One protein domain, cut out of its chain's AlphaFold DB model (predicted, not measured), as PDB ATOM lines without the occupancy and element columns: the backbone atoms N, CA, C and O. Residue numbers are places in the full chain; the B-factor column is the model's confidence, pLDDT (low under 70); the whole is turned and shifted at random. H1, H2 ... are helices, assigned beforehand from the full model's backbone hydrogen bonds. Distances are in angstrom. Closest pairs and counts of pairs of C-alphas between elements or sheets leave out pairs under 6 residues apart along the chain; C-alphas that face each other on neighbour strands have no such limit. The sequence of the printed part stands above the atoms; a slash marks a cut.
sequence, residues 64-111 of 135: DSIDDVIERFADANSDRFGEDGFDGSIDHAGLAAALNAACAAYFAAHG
ATOM      1  N   ASP A  64     174.851 148.731 200.602       71.94
ATOM      2  CA  ASP A  64     175.904 149.275 199.732       71.94
ATOM      3  C   ASP A  64     175.654 150.752 199.360       71.94
ATOM      4  O   ASP A  64     176.585 151.551 199.288       71.94
ATOM      5  N   SER A  65     174.399 151.151 199.137       76.19
ATOM      6  CA  SER A  65     174.028 152.538 198.798       76.19
ATOM      7  C   SER A  65     173.901 153.461 200.013       76.19
ATOM      8  O   SER A  65     173.826 154.684 199.857       76.19
ATOM      9  N   ILE A  66     173.894 152.909 201.229       84.06
ATOM     10  CA  ILE A  66     173.861 153.694 202.466       84.06
ATOM     11  C   ILE A  66     175.168 154.430 202.745       84.06
ATOM     12  O   ILE A  66     175.111 155.550 203.261       84.06
ATOM     13  N   ASP A  67     176.312 153.879 202.349       84.62
ATOM     14  CA  ASP A  67     177.607 154.553 202.507       84.62
ATOM     15  C   ASP A  67     177.620 155.900 201.770       84.62
ATOM     16  O   ASP A  67     177.960 156.934 202.344       84.62
ATOM     17  N   ASP A  68     177.095 155.911 200.547       82.69
ATOM     18  CA  ASP A  68     176.882 157.092 199.707       82.69
ATOM     19  C   ASP A  68     176.004 158.166 200.386       82.69
ATOM     20  O   ASP A  68     176.185 159.374 200.196       82.69
ATOM     21  N   VAL A  69     174.988 157.741 201.146       84.00
ATOM     22  CA  VAL A  69     174.090 158.647 201.883       84.00
ATOM     23  C   VAL A  69     174.803 159.231 203.098       84.00
ATOM     24  O   VAL A  69     174.666 160.427 203.372       84.00
ATOM     25  N   ILE A  70     175.558 158.401 203.818       87.50
ATOM     26  CA  ILE A  70     176.336 158.802 204.992       87.50
ATOM     27  C   ILE A  70     177.422 159.801 204.587       87.50
ATOM     28  O   ILE A  70     177.536 160.846 205.227       87.50
ATOM     29  N   GLU A  71     178.165 159.522 203.517       85.75
ATOM     30  CA  GLU A  71     179.225 160.392 202.997       85.75
ATOM     31  C   GLU A  71     178.660 161.761 202.610       85.75
ATOM     32  O   GLU A  71     179.083 162.783 203.147       85.75
ATOM     33  N   ARG A  72     177.600 161.797 201.791       86.56
ATOM     34  CA  ARG A  72     176.947 163.062 201.408       86.56
ATOM     35  C   ARG A  72     176.417 163.838 202.612       86.56
ATOM     36  O   ARG A  72     176.450 165.070 202.619       86.56
ATOM     37  N   PHE A  73     175.894 163.142 203.622       85.94
ATOM     38  CA  PHE A  73     175.451 163.781 204.855       85.94
ATOM     39  C   PHE A  73     176.629 164.370 205.640       85.94
ATOM     40  O   PHE A  73     176.518 165.494 206.134       85.94
ATOM     41  N   ALA A  74     177.743 163.645 205.746       87.06
ATOM     42  CA  ALA A  74     178.950 164.114 206.414       87.06
ATOM     43  C   ALA A  74     179.539 165.341 205.702       87.06
ATOM     44  O   ALA A  74     179.771 166.354 206.358       87.06
ATOM     45  N   ASP A  75     179.649 165.304 204.374       87.31
ATOM     46  CA  ASP A  75     180.131 166.417 203.547       87.31
ATOM     47  C   ASP A  75     179.290 167.683 203.732       87.31
ATOM     48  O   ASP A  75     179.815 168.780 203.968       87.31
ATOM     49  N   ALA A  76     177.962 167.532 203.681       88.00
ATOM     50  CA  ALA A  76     177.019 168.633 203.865       88.00
ATOM     51  C   ALA A  76     177.059 169.237 205.281       88.00
ATOM     52  O   ALA A  76     176.563 170.345 205.484       88.00
ATOM     53  N   ASN A  77     177.638 168.519 206.246       88.75
ATOM     54  CA  ASN A  77     177.782 168.920 207.645       88.75
ATOM     55  C   ASN A  77     179.261 168.878 208.083       88.75
ATOM     56  O   ASN A  77     179.576 168.575 209.240       88.75
ATOM     57  N   SER A  78     180.178 169.164 207.157       90.31
ATOM     58  CA  SER A  78     181.630 169.139 207.386       90.31
ATOM     59  C   SER A  78     182.090 170.153 208.439       90.31
ATOM     60  O   SER A  78     183.099 169.941 209.108       90.31
ATOM     61  N   ASP A  79     181.317 171.212 208.686       91.88
ATOM     62  CA  ASP A  79     181.522 172.146 209.799       91.88
ATOM     63  C   ASP A  79     181.372 171.482 211.177       91.88
ATOM     64  O   ASP A  79     181.952 171.942 212.166       91.88
ATOM     65  N   ARG A  80     180.599 170.394 211.246       87.38
ATOM     66  CA  ARG A  80     180.325 169.630 212.463       87.38
ATOM     67  C   ARG A  80     181.182 168.376 212.587       87.38
ATOM     68  O   ARG A  80     181.591 168.052 213.701       87.38
ATOM     69  N   PHE A  81     181.388 167.657 211.489       83.81
ATOM     70  CA  PHE A  81     182.074 166.361 211.492       83.81
ATOM     71  C   PHE A  81     183.550 166.454 211.081       83.81
ATOM     72  O   PHE A  81     184.326 165.563 211.401       83.81
ATOM     73  N   GLY A  82     183.970 167.571 210.485       82.06
ATOM     74  CA  GLY A  82     185.300 167.709 209.902       82.06
ATOM     75  C   GLY A  82     185.398 167.048 208.526       82.06
ATOM     76  O   GLY A  82     184.442 166.451 208.037       82.06
ATOM     77  N   GLU A  83     186.567 167.178 207.897       78.69
ATOM     78  CA  GLU A  83     186.842 166.631 206.558       78.69
ATOM     79  C   GLU A  83     186.893 165.095 206.537       78.69
ATOM     80  O   GLU A  83     186.613 164.492 205.510       78.69
ATOM     81  N   ASP A  84     187.198 164.467 207.677       80.44
ATOM     82  CA  ASP A  84     187.252 163.005 207.820       80.44
ATOM     83  C   ASP A  84     185.861 162.377 208.061       80.44
ATOM     84  O   ASP A  84     185.730 161.158 208.178       80.44
ATOM     85  N   GLY A  85     184.811 163.202 208.143       82.38
ATOM     86  CA  GLY A  85     183.433 162.760 208.313       82.38
ATOM     87  C   GLY A  85     183.101 162.231 209.713       82.38
ATOM     88  O   GLY A  85     183.619 162.683 210.734       82.38
ATOM     89  N   PHE A  86     182.129 161.322 209.788       81.06
ATOM     90  CA  PHE A  86     181.600 160.828 211.060       81.06
ATOM     91  C   PHE A  86     182.488 159.727 211.670       81.06
ATOM     92  O   PHE A  86     182.528 158.609 211.168       81.06
ATOM     93  N   ASP A  87     183.130 160.013 212.808       79.31
ATOM     94  CA  ASP A  87     183.962 159.055 213.560       79.31
ATOM     95  C   ASP A  87     183.129 158.219 214.558       79.31
ATOM     96  O   ASP A  87     183.174 158.400 215.780       79.31
ATOM     97  N   GLY A  88     182.285 157.328 214.034       83.44
ATOM     98  CA  GLY A  88     181.448 156.443 214.845       83.44
ATOM     99  C   GLY A  88     180.861 155.267 214.067       83.44
ATOM    100  O   GLY A  88     181.018 155.157 212.857       83.44
ATOM    101  N   SER A  89     180.164 154.368 214.766       86.12
ATOM    102  CA  SER A  89     179.469 153.240 214.133       86.12
ATOM    103  C   SER A  89     178.040 153.613 213.752       86.12
ATOM    104  O   SER A  89     177.292 154.103 214.604       86.12
ATOM    105  N   ILE A  90     177.639 153.301 212.523       87.50
ATOM    106  CA  ILE A  90     176.262 153.443 212.044       87.50
ATOM    107  C   ILE A  90     175.676 152.041 211.838       87.50
ATOM    108  O   ILE A  90     176.356 151.131 211.374       87.50
ATOM    109  N   ASP A  91     174.418 151.848 212.226       90.94
ATOM    110  CA  ASP A  91     173.651 150.647 211.883       90.94
ATOM    111  C   ASP A  91     173.108 150.810 210.457       90.94
ATOM    112  O   ASP A  91     172.086 151.469 210.258       90.94
ATOM    113  N   HIS A  92     173.830 150.277 209.466       89.31
ATOM    114  CA  HIS A  92     173.512 150.483 208.047       89.31
ATOM    115  C   HIS A  92     172.150 149.886 207.695       89.31
ATOM    116  O   HIS A  92     171.300 150.586 207.147       89.31
ATOM    117  N   ALA A  93     171.892 148.649 208.125       87.00
ATOM    118  CA  ALA A  93     170.625 147.969 207.881       87.00
ATOM    119  C   ALA A  93     169.444 148.712 208.530       87.00
ATOM    120  O   ALA A  93     168.384 148.880 207.919       87.00
ATOM    121  N   GLY A  94     169.623 149.199 209.764       90.12
ATOM    122  CA  GLY A  94     168.617 150.013 210.446       90.12
ATOM    123  C   GLY A  94     168.348 151.347 209.740       90.12
ATOM    124  O   GLY A  94     167.189 151.754 209.604       90.12
ATOM    125  N   LEU A  95     169.399 152.014 209.258       88.62
ATOM    126  CA  LEU A  95     169.299 153.270 208.515       88.62
ATOM    127  C   LEU A  95     168.620 153.078 207.149       88.62
ATOM    128  O   LEU A  95     167.704 153.836 206.826       88.62
ATOM    129  N   ALA A  96     169.002 152.045 206.396       84.44
ATOM    130  CA  ALA A  96     168.373 151.664 205.130       84.44
ATOM    131  C   ALA A  96     166.865 151.449 205.304       84.44
ATOM    132  O   ALA A  96     166.052 152.082 204.623       84.44
ATOM    133  N   ALA A  97     166.475 150.642 206.296       84.81
ATOM    134  CA  ALA A  97     165.071 150.381 206.599       84.81
ATOM    135  C   ALA A  97     164.295 151.666 206.949       84.81
ATOM    136  O   ALA A  97     163.162 151.857 206.496       84.81
ATOM    137  N   ALA A  98     164.897 152.567 207.732       88.94
ATOM    138  CA  ALA A  98     164.271 153.834 208.105       88.94
ATOM    139  C   ALA A  98     164.069 154.768 206.899       88.94
ATOM    140  O   ALA A  98     163.011 155.392 206.774       88.94
ATOM    141  N   LEU A  99     165.052 154.847 205.999       85.12
ATOM    142  CA  LEU A  99     164.975 155.669 204.790       85.12
ATOM    143  C   LEU A  99     163.951 155.120 203.791       85.12
ATOM    144  O   LEU A  99     163.119 155.884 203.298       85.12
ATOM    145  N   ASN A 100     163.918 153.800 203.576       81.19
ATOM    146  CA  ASN A 100     162.891 153.153 202.752       81.19
ATOM    147  C   ASN A 100     161.479 153.436 203.287       81.19
ATOM    148  O   ASN A 100     160.589 153.822 202.525       81.19
ATOM    149  N   ALA A 101     161.277 153.335 204.606       83.31
ATOM    150  CA  ALA A 101     159.995 153.650 205.234       83.31
ATOM    151  C   ALA A 101     159.596 155.129 205.061       83.31
ATOM    152  O   ALA A 101     158.429 155.428 204.791       83.31
ATOM    153  N   ALA A 102     160.550 156.057 205.185       84.38
ATOM    154  CA  ALA A 102     160.305 157.486 205.000       84.38
ATOM    155  C   ALA A 102     159.915 157.822 203.551       84.38
ATOM    156  O   ALA A 102     158.939 158.545 203.326       84.38
ATOM    157  N   CYS A 103     160.626 157.262 202.569       77.81
ATOM    158  CA  CYS A 103     160.298 157.418 201.154       77.81
ATOM    159  C   CYS A 103     158.910 156.854 200.835       77.81
ATOM    160  O   CYS A 103     158.092 157.551 200.234       77.81
ATOM    161  N   ALA A 104     158.598 155.641 201.305       74.94
ATOM    162  CA  ALA A 104     157.281 155.033 201.114       74.94
ATOM    163  C   ALA A 104     156.147 155.909 201.678       74.94
ATOM    164  O   ALA A 104     155.140 156.137 201.003       74.94
ATOM    165  N   ALA A 105     156.321 156.457 202.887       77.75
ATOM    166  CA  ALA A 105     155.343 157.358 203.496       77.75
ATOM    167  C   ALA A 105     155.167 158.661 202.697       77.75
ATOM    168  O   ALA A 105     154.040 159.132 202.520       77.75
ATOM    169  N   TYR A 106     156.262 159.237 202.191       74.75
ATOM    170  CA  TYR A 106     156.219 160.441 201.364       74.75
ATOM    171  C   TYR A 106     155.426 160.212 200.073       74.75
ATOM    172  O   TYR A 106     154.519 160.989 199.767       74.75
ATOM    173  N   PHE A 107     155.711 159.123 199.357       69.25
ATOM    174  CA  PHE A 107     155.022 158.776 198.114       69.25
ATOM    175  C   PHE A 107     153.531 158.508 198.326       69.25
ATOM    176  O   PHE A 107     152.707 159.061 197.595       69.25
ATOM    177  N   ALA A 108     153.176 157.775 199.387       67.88
ATOM    178  CA  ALA A 108     151.783 157.532 199.758       67.88
ATOM    179  C   ALA A 108     151.005 158.832 200.038       67.88
ATOM    180  O   ALA A 108     149.822 158.927 199.713       67.88
ATOM    181  N   ALA A 109     151.656 159.840 200.625       74.19
ATOM    182  CA  ALA A 109     151.024 161.113 200.961       74.19
ATOM    183  C   ALA A 109     150.910 162.091 199.776       74.19
ATOM    184  O   ALA A 109     150.024 162.945 199.784       74.19
ATOM    185  N   HIS A 110     151.787 161.983 198.774       70.56
ATOM    186  CA  HIS A 110     151.907 162.976 197.697       70.56
ATOM    187  C   HIS A 110     151.557 162.431 196.304       70.56
ATOM    188  O   HIS A 110     151.635 163.173 195.328       70.56
ATOM    189  N   GLY A 111     151.128 161.169 196.206       49.34
ATOM    190  CA  GLY A 111     150.632 160.575 194.960       49.34
ATOM    191  C   GLY A 111     151.727 160.270 193.938       49.34
ATOM    192  O   GLY A 111     151.501 160.441 192.742       49.34
TER     193      GLY A 111
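AT A GLANCE: This is residues 64 to 111 of the 135 residues of an uncharacterized protein of Sphingobium sp. B9G5A (UniProt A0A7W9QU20). Two helices, H1 and H3, meet near their first ends as an L, with the small H2 by the far end of H1 and residues 82 to 91 leading back to the corner. Residues 100 to 111, of which 100 to 110 belong to H3, stick out. The printed part has 48 residues, with named helices H1, H2, H3 in that order and no named strand: all helix. It is loose, with a radius of gyration of the C-alphas of 13.1 A, and spans 38 by 21 by 15 A.

HOW THE PARTS SIT: H1, residues 64 to 76, is close to but not clearly touching H2, residues 78 to 81; their closest C-alphas, Ala 74 and Phe 81, are 6.4 A apart. H1, with residue 66 alone, only just touches H3, residues 92 to 110, with 3 pairs of C-alphas within 8 A; the closest, Ile 66 and Ala 96, are 6.4 A apart. Their lines are about perpendicular, at 81 degrees. H2 and H3 are apart. Every O i to N i+4 pair is within hydrogen-bond range in H3, 7 of 9 in H1; H2 is too short for one.

IN THESE COORDINATES: H1 runs 19.8 A from C-alpha 64 at (175.904, 149.275, 199.732). H3 runs 27.0 A to C-alpha 110 at (151.907, 162.976, 197.697).

THE WHOLE: The printed part has no cut. The farthest C-alphas, Asp 84 and Gly 111, are 38.9 A apart. Residues 107, 108 and 111 have pLDDT under 70.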